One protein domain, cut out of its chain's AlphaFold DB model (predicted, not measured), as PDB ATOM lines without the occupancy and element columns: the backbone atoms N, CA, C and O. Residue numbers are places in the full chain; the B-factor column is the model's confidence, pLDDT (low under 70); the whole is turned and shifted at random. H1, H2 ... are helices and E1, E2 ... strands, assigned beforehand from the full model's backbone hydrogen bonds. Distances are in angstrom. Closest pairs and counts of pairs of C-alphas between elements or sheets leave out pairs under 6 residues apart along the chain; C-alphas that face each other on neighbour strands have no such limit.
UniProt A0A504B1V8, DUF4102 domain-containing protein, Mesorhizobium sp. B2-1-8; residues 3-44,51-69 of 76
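Overview. This is residues 3 to 44 and 51 to 69 of the 76 residues of the protein "DUF4102 domain-containing protein" of Mesorhizobium sp. B2-1-8 (UniProt A0A504B1V8). A long two-stranded hairpin, E2 and E3, makes the backbone of the model; the short strand E1 adds a third strand beside the first residues of E2, and two separate helices, H1 and H2, lie over E3 on one face of this narrow sheet while its other face has no named helix. Residues 64 to 69, of which 64 to 67 belong to H2, stick out. The printed part has 61 residues, with three named strands and then two named helices in the order E1, E2, E3, H1, H2, a mixed class of helices and strands. The sheet's order is E1, E2, E3, all antiparallel. The whole is only just compact, close to loose, with a radius of gyration of the C-alphas of 12.6 A and spans of 34 by 25 by 20 A.

Along the chain. E1 covers residues 3 to 5, 6.3 A from first to last C-alpha, and begins at C-alpha 3 at (63.977, 65.853, 74.116). E2 covers residues 11 to 19 and is 25.5 A long. E3, the longest strand, covers residues 22 to 31 and is 26.9 A long; its C-alpha 22 is at (72.544, 50.421, 86.138). H1 covers residues 38 to 44, 9.9 A. H2 covers residues 58 to 67, 14.1 A, and ends at C-alpha 67 at (52.870, 45.953, 73.570).

Arrangement. E1, E2 and E3 form a meander, each strand the antiparallel neighbour of the one before. E1 and E2 are a hairpin at 136 degrees, with N 4 and O 12 within hydrogen-bond range at 2.8 A. E2, the inner strand, and E3 are a hairpin at 157 degrees, with N 15 and O 26 at 3.0 A and N 28 and O 13 at 2.8 A. H1 and H2 are on the same face of the sheet, which gives two layers, helices on one face of a sheet. H1 lies over E3 at a height over the sheet of 9.4 A, slantwise to the strands at 41 degrees to E3 on the local plane; the closest C-alphas of the two are those of Leu 28 and Ala 41, 6.4 A apart. H2 lies over E3 at a height over the sheet of 10.1 A, along the strands at 21 degrees to E3 on the local plane; the closest C-alphas are those of Ile 26 and Ala 59, 5.7 A apart. H1 and H2 are apart. In both helices every O i to N i+4 pair is within hydrogen-bond range.

Size, cuts and confidence. The two C-alphas farthest apart are those of Gly 21 and Arg 33, 36.7 A. Residues 45 to 50 are not printed, and C-alphas 44 and 51 are 10.4 A apart across this cut, which falls in the link from H1 to H2. Of the links that are printed whole, E1 to E2 and E2 to E3 are tight and E3 to H1 is short. The mean pLDDT of the printed part is 74.0; residues 55 to 69 are under 70, and H2 has a mean of 47.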
ATOM      1  N   VAL A   3      64.607  66.085  75.408       88.06
ATOM      2  CA  VAL A   3      63.977  65.853  74.116       88.06
ATOM      3  C   VAL A   3      65.061  65.446  73.130       88.06
ATOM      4  O   VAL A   3      66.049  66.152  72.972       88.06
ATOM      5  N   ARG A   4      64.886  64.302  72.468       88.12
ATOM      6  CA  ARG A   4      65.691  63.924  71.308       88.12
ATOM      7  C   ARG A   4      64.935  64.323  70.054       88.12
ATOM      8  O   ARG A   4      63.857  63.789  69.803       88.12
ATOM      9  N   VAL A   5      65.526  65.214  69.275       87.81
ATOM     10  CA  VAL A   5      65.047  65.578  67.941       87.81
ATOM     11  C   VAL A   5      65.858  64.772  66.935       87.81
ATOM     12  O   VAL A   5      67.087  64.813  66.956       87.81
ATOM     13  N   MET A   6      65.189  63.962  66.120       85.94
ATOM     14  CA  MET A   6      65.835  63.261  65.013       85.94
ATOM     15  C   MET A   6      65.937  64.197  63.801       85.94
ATOM     16  O   MET A   6      65.061  65.046  63.635       85.94
ATOM     17  N   PRO A   7      66.945  64.023  62.925       87.56
ATOM     18  CA  PRO A   7      67.071  64.820  61.701       87.56
ATOM     19  C   PRO A   7      65.836  64.737  60.796       87.56
ATOM     20  O   PRO A   7      65.521  65.685  60.094       87.56
ATOM     21  N   SER A   8      65.094  63.627  60.871       85.75
ATOM     22  CA  SER A   8      63.813  63.428  60.185       85.75
ATOM     23  C   SER A   8      62.652  64.272  60.736       85.75
ATOM     24  O   SER A   8      61.530  64.136  60.263       85.75
ATOM     25  N   GLY A   9      62.875  65.093  61.767       80.69
ATOM     26  CA  GLY A   9      61.845  65.912  62.417       80.69
ATOM     27  C   GLY A   9      61.061  65.187  63.513       80.69
ATOM     28  O   GLY A   9      60.261  65.801  64.214       80.69
ATOM     29  N   ALA A  10      61.306  63.893  63.725       83.31
ATOM     30  CA  ALA A  10      60.661  63.147  64.797       83.31
ATOM     31  C   ALA A  10      61.235  63.535  66.167       83.31
ATOM     32  O   ALA A  10      62.435  63.418  66.432       83.31
ATOM     33  N   ILE A  11      60.354  63.956  67.068       86.50
ATOM     34  CA  ILE A  11      60.709  64.446  68.398       86.50
ATOM     35  C   ILE A  11      60.305  63.389  69.430       86.50
ATOM     36  O   ILE A  11      59.202  62.857  69.392       86.50
ATOM     37  N   SER A  12      61.194  63.044  70.361       83.75
ATOM     38  CA  SER A  12      60.954  62.012  71.375       83.75
ATOM     39  C   SER A  12      61.393  62.449  72.763       83.75
ATOM     40  O   SER A  12      62.527  62.876  72.969       83.75
ATOM     41  N   PHE A  13      60.523  62.255  73.747       85.62
ATOM     42  CA  PHE A  13      60.824  62.509  75.148       85.62
ATOM     43  C   PHE A  13      61.541  61.322  75.779       85.62
ATOM     44  O   PHE A  13      61.039  60.194  75.753       85.62
ATOM     45  N   ARG A  14      62.697  61.580  76.388       86.94
ATOM     46  CA  ARG A  14      63.516  60.571  77.062       86.94
ATOM     47  C   ARG A  14      63.843  60.982  78.490       86.94
ATOM     48  O   ARG A  14      63.986  62.162  78.820       86.94
ATOM     49  N   LEU A  15      63.956  59.985  79.354       84.31
ATOM     50  CA  LEU A  15      64.418  60.149  80.724       84.31
ATOM     51  C   LEU A  15      65.526  59.135  80.988       84.31
ATOM     52  O   LEU A  15      65.294  57.934  80.941       84.31
ATOM     53  N   ASP A  16      66.714  59.645  81.286       85.25
ATOM     54  CA  ASP A  16      67.791  58.865  81.882       85.25
ATOM     55  C   ASP A  16      67.524  58.702  83.379       85.25
ATOM     56  O   ASP A  16      67.218  59.684  84.066       85.25
ATOM     57  N   TYR A  17      67.664  57.481  83.882       82.81
ATOM     58  CA  TYR A  17      67.599  57.178  85.302       82.81
ATOM     59  C   TYR A  17      68.668  56.162  85.700       82.81
ATOM     60  O   TYR A  17      69.296  55.511  84.864       82.81
ATOM     61  N   ARG A  18      68.901  56.065  87.008       80.94
ATOM     62  CA  ARG A  18      69.751  55.037  87.599       80.94
ATOM     63  C   ARG A  18      68.911  54.200  88.544       80.94
ATOM     64  O   ARG A  18      68.227  54.760  89.395       80.94
ATOM     65  N   LEU A  19      68.971  52.887  88.379       80.62
ATOM     66  CA  LEU A  19      68.315  51.919  89.243       80.62
ATOM     67  C   LEU A  19      69.273  50.749  89.459       80.62
ATOM     68  O   LEU A  19      69.840  50.235  88.496       80.62
ATOM     69  N   ASN A  20      69.492  50.352  90.715       74.12
ATOM     70  CA  ASN A  20      70.366  49.226  91.078       74.12
ATOM     71  C   ASN A  20      71.771  49.300  90.439       74.12
ATOM     72  O   ASN A  20      72.280  48.317  89.905       74.12
ATOM     73  N   GLY A  21      72.373  50.494  90.412       79.44
ATOM     74  CA  GLY A  21      73.700  50.726  89.821       79.44
ATOM     75  C   GLY A  21      73.750  50.702  88.286       79.44
ATOM     76  O   GLY A  21      74.782  51.042  87.710       79.44
ATOM     77  N   ARG A  22      72.648  50.372  87.600       81.00
ATOM     78  CA  ARG A  22      72.544  50.421  86.138       81.00
ATOM     79  C   ARG A  22      71.933  51.739  85.691       81.00
ATOM     80  O   ARG A  22      70.982  52.243  86.287       81.00
ATOM     81  N   ARG A  23      72.507  52.313  84.636       82.94
ATOM     82  CA  ARG A  23      71.971  53.500  83.974       82.94
ATOM     83  C   ARG A  23      71.106  53.043  82.809       82.94
ATOM     84  O   ARG A  23      71.595  52.370  81.910       82.94
ATOM     85  N   GLU A  24      69.838  53.415  82.844       83.69
ATOM     86  CA  GLU A  24      68.863  53.061  81.819       83.69
ATOM     87  C   GLU A  24      68.184  54.325  81.288       83.69
ATOM     88  O   GLU A  24      68.053  55.339  81.982       83.69
ATOM     89  N   THR A  25      67.736  54.263  80.038       82.88
ATOM     90  CA  THR A  25      66.983  55.346  79.402       82.88
ATOM     91  C   THR A  25      65.593  54.841  79.056       82.88
ATOM     92  O   THR A  25      65.440  53.871  78.317       82.88
ATOM     93  N   ILE A  26      64.562  55.537  79.534       82.19
ATOM     94  CA  ILE A  26      63.172  55.257  79.173       82.19
ATOM     95  C   ILE A  26      62.650  56.264  78.145       82.19
ATOM     96  O   ILE A  26      62.826  57.479  78.271       82.19
ATOM     97  N   CYS A  27      61.949  55.751  77.133       83.50
ATOM     98  CA  CYS A  27      61.201  56.553  76.172       83.50
ATOM     99  C   CYS A  27      59.806  56.877  76.727       83.50
ATOM    100  O   CYS A  27      58.969  55.998  76.942       83.50
ATOM    101  N   LEU A  28      59.533  58.161  76.959       80.38
ATOM    102  CA  LEU A  28      58.260  58.622  77.510       80.38
ATOM    103  C   LEU A  28      57.155  58.702  76.444       80.38
ATOM    104  O   LEU A  28      55.999  58.406  76.764       80.38
ATOM    105  N   GLY A  29      57.528  59.029  75.202       81.81
ATOM    106  CA  GLY A  29      56.665  59.088  74.016       81.81
ATOM    107  C   GLY A  29      57.195  60.066  72.958       81.81
ATOM    108  O   GLY A  29      58.105  60.843  73.248       81.81
ATOM    109  N   GLY A  30      56.647  60.001  71.743       84.56
ATOM    110  CA  GLY A  30      56.937  60.954  70.665       84.56
ATOM    111  C   GLY A  30      56.097  62.226  70.802       84.56
ATOM    112  O   GLY A  30      54.947  62.149  71.228       84.56
ATOM    113  N   TYR A  31      56.668  63.381  70.474       82.50
ATOM    114  CA  TYR A  31      55.959  64.657  70.385       82.50
ATOM    115  C   TYR A  31      55.447  64.856  68.957       82.50
ATOM    116  O   TYR A  31      56.189  64.626  68.003       82.50
ATOM    117  N   GLY A  32      54.194  65.281  68.817       77.12
ATOM    118  CA  GLY A  32      53.533  65.474  67.527       77.12
ATOM    119  C   GLY A  32      52.021  65.618  67.687       77.12
ATOM    120  O   GLY A  32      51.515  65.559  68.810       77.12
ATOM    121  N   ARG A  33      51.314  65.783  66.564       72.19
ATOM    122  CA  ARG A  33      49.849  65.937  66.510       72.19
ATOM    123  C   ARG A  33      49.120  64.707  67.069       72.19
ATOM    124  O   ARG A  33      48.227  64.860  67.891       72.19
ATOM    125  N   ASP A  34      49.615  63.521  66.725       72.69
ATOM    126  CA  ASP A  34      49.133  62.214  67.206       72.69
ATOM    127  C   ASP A  34      49.962  61.682  68.396       72.69
ATOM    128  O   ASP A  34      49.818  60.550  68.857       72.69
ATOM    129  N   GLY A  35      50.895  62.506  68.884       73.44
ATOM    130  CA  GLY A  35      51.840  62.169  69.937       73.44
ATOM    131  C   GLY A  35      51.381  62.596  71.331       73.44
ATOM    132  O   GLY A  35      50.206  62.811  71.625       73.44
ATOM    133  N   ILE A  36      52.347  62.721  72.239       79.88
ATOM    134  CA  ILE A  36      52.114  63.251  73.583       79.88
ATOM    135  C   ILE A  36      52.538  64.716  73.672       79.88
ATOM    136  O   ILE A  36      53.608  65.100  73.200       79.88
ATOM    137  N   SER A  37      51.710  65.527  74.331       84.38
ATOM    138  CA  SER A  37      52.040  66.914  74.658       84.38
ATOM    139  C   SER A  37      53.101  66.997  75.761       84.38
ATOM    140  O   SER A  37      53.329  66.040  76.509       84.38
ATOM    141  N   LEU A  38      53.728  68.169  75.902       84.25
ATOM    142  CA  LEU A  38      54.723  68.422  76.949       84.25
ATOM    143  C   LEU A  38      54.153  68.207  78.362       84.25
ATOM    144  O   LEU A  38      54.838  67.643  79.215       84.25
ATOM    145  N   ALA A  39      52.900  68.612  78.593       85.19
ATOM    146  CA  ALA A  39      52.215  68.420  79.871       85.19
ATOM    147  C   ALA A  39      52.091  66.928  80.219       85.19
ATOM    148  O   ALA A  39      52.597  66.494  81.254       85.19
ATOM    149  N   ARG A  40      51.568  66.115  79.290       82.69
ATOM    150  CA  ARG A  40      51.493  64.653  79.458       82.69
ATOM    151  C   ARG A  40      52.863  64.002  79.618       82.69
ATOM    152  O   ARG A  40      53.010  63.007  80.325       82.69
ATOM    153  N   ALA A  41      53.881  64.517  78.933       82.88
ATOM    154  CA  ALA A  41      55.240  64.011  79.068       82.88
ATOM    155  C   ALA A  41      55.812  64.287  80.470       82.88
ATOM    156  O   ALA A  41      56.493  63.419  81.019       82.88
ATOM    157  N   ARG A  42      55.502  65.448  81.065       84.38
ATOM    158  CA  ARG A  42      55.855  65.793  82.451       84.38
ATOM    159  C   ARG A  42      55.155  64.895  83.466       84.38
ATOM    160  O   ARG A  42      55.849  64.361  84.324       84.38
ATOM    161  N   GLU A  43      53.851  64.668  83.332       84.94
ATOM    162  CA  GLU A  43      53.098  63.746  84.200       84.94
ATOM    163  C   GLU A  43      53.723  62.347  84.185       84.94
ATOM    164  O   GLU A  43      54.186  61.852  85.210       84.94
ATOM    165  N   LYS A  44      53.919  61.780  82.987       81.31
ATOM    166  CA  LYS A  44      54.591  60.481  82.813       81.31
ATOM    167  C   LYS A  44      56.008  60.454  83.380       81.31
ATOM    168  O   LYS A  44      56.528  59.384  83.684       81.31
ATOM    169  N   ALA A  51      57.971  55.462  90.374       80.75
ATOM    170  CA  ALA A  51      58.242  54.037  90.169       80.75
ATOM    171  C   ALA A  51      59.725  53.671  90.379       80.75
ATOM    172  O   ALA A  51      60.027  52.688  91.051       80.75
ATOM    173  N   ILE A  52      60.655  54.494  89.875       79.00
ATOM    174  CA  ILE A  52      62.101  54.304  90.095       79.00
ATOM    175  C   ILE A  52      62.446  54.378  91.589       79.00
ATOM    176  O   ILE A  52      63.245  53.574  92.064       79.00
ATOM    177  N   GLY A  53      61.842  55.316  92.327       77.19
ATOM    178  CA  GLY A  53      62.022  55.448  93.777       77.19
ATOM    179  C   GLY A  53      61.495  54.246  94.566       77.19
ATOM    180  O   GLY A  53      62.089  53.866  95.567       77.19
ATOM    181  N   GLU A  54      60.440  53.596  94.076       79.31
ATOM    182  CA  GLU A  54      59.900  52.345  94.629       79.31
ATOM    183  C   GLU A  54      60.732  51.102  94.253       79.31
ATOM    184  O   GLU A  54      60.362  49.979  94.592       79.31
ATOM    185  N   GLY A  55      61.842  51.261  93.524       67.69
ATOM    186  CA  GLY A  55      62.667  50.139  93.073       67.69
ATOM    187  C   GLY A  55      62.105  49.399  91.852       67.69
ATOM    188  O   GLY A  55      62.679  48.401  91.413       67.69
ATOM    189  N   ARG A  56      60.991  49.870  91.276       65.75
ATOM    190  CA  ARG A  56      60.334  49.260  90.112       65.75
ATOM    191  C   ARG A  56      60.939  49.829  88.834       65.75
ATOM    192  O   ARG A  56      60.887  51.034  88.613       65.75
ATOM    193  N   SER A  57      61.510  48.979  87.973       56.72
ATOM    194  CA  SER A  57      62.069  49.432  86.689       56.72
ATOM    195  C   SER A  57      60.936  49.795  85.712       56.72
ATOM    196  O   SER A  57      60.276  48.898  85.174       56.72
ATOM    197  N   PRO A  58      60.690  51.093  85.431       54.94
ATOM    198  CA  PRO A  58      59.552  51.527  84.619       54.94
ATOM    199  C   PRO A  58      59.715  51.166  83.133       54.94
ATOM    200  O   PRO A  58      58.757  51.259  82.364       54.94
ATOM    201  N   ALA A  59      60.923  50.773  82.709       50.66
ATOM    202  CA  ALA A  59      61.213  50.369  81.337       50.66
ATOM    203  C   ALA A  59      60.469  49.085  80.936       50.66
ATOM    204  O   ALA A  59      60.020  48.969  79.794       50.66
ATOM    205  N   ILE A  60      60.280  48.152  81.875       51.34
ATOM    206  CA  ILE A  60      59.642  46.852  81.621       51.34
ATOM    207  C   ILE A  60      58.116  46.992  81.609       51.34
ATOM    208  O   ILE A  60      57.445  46.481  80.712       51.34
ATOM    209  N   GLU A  61      57.556  47.751  82.549       51.94
ATOM    210  CA  GLU A  61      56.104  47.885  82.698       51.94
ATOM    211  C   GLU A  61      55.483  48.722  81.573       51.94
ATOM    212  O   GLU A  61      54.426  48.396  81.029       51.94
ATOM    213  N   LYS A  62      56.200  49.757  81.120       52.19
ATOM    214  CA  LYS A  62      55.752  50.587  80.001       52.19
ATOM    215  C   LYS A  62      55.910  49.892  78.650       52.19
ATOM    216  O   LYS A  62      55.129  50.188  77.748       52.19
ATOM    217  N   ARG A  63      56.877  48.973  78.509       47.12
ATOM    218  CA  ARG A  63      56.979  48.089  77.339       47.12
ATOM    219  C   ARG A  63      55.794  47.124  77.298       47.12
ATOM    220  O   ARG A  63      55.126  47.090  76.273       47.12
ATOM    221  N   ARG A  64      55.436  46.500  78.429       37.47
ATOM    222  CA  ARG A  64      54.251  45.628  78.529       37.47
ATOM    223  C   ARG A  64      52.943  46.348  78.192       37.47
ATOM    224  O   ARG A  64      52.132  45.819  77.439       37.47
ATOM    225  N   LEU A  65      52.747  47.579  78.675       44.47
ATOM    226  CA  LEU A  65      51.527  48.339  78.362       44.47
ATOM    227  C   LEU A  65      51.500  48.897  76.927       44.47
ATOM    228  O   LEU A  65      50.419  49.087  76.369       44.47
ATOM    229  N   LYS A  66      52.664  49.185  76.322       44.53
ATOM    230  CA  LYS A  66      52.750  49.566  74.902       44.53
ATOM    231  C   LYS A  66      52.577  48.371  73.972       44.53
ATOM    232  O   LYS A  66      51.924  48.537  72.952       44.53
ATOM    233  N   GLU A  67      53.101  47.198  74.318       33.44
ATOM    234  CA  GLU A  67      52.870  45.953  73.570       33.44
ATOM    235  C   GLU A  67      51.374  45.598  73.564       33.44
ATOM    236  O   GLU A  67      50.843  45.248  72.517       33.44
ATOM    237  N   ALA A  68      50.650  45.856  74.660       33.28
ATOM    238  CA  ALA A  68      49.190  45.712  74.705       33.28
ATOM    239  C   ALA A  68      48.406  46.761  73.879       33.28
ATOM    240  O   ALA A  68      47.233  46.552  73.590       33.28
ATOM    241  N   LYS A  69      49.022  47.888  73.484       36.69
ATOM    242  CA  LYS A  69      48.396  48.932  72.638       36.69
ATOM    243  C   LYS A  69      48.951  49.008  71.212       36.69
ATOM    244  O   LYS A  69      48.458  49.801  70.423       36.69
TER     245      LYS A  69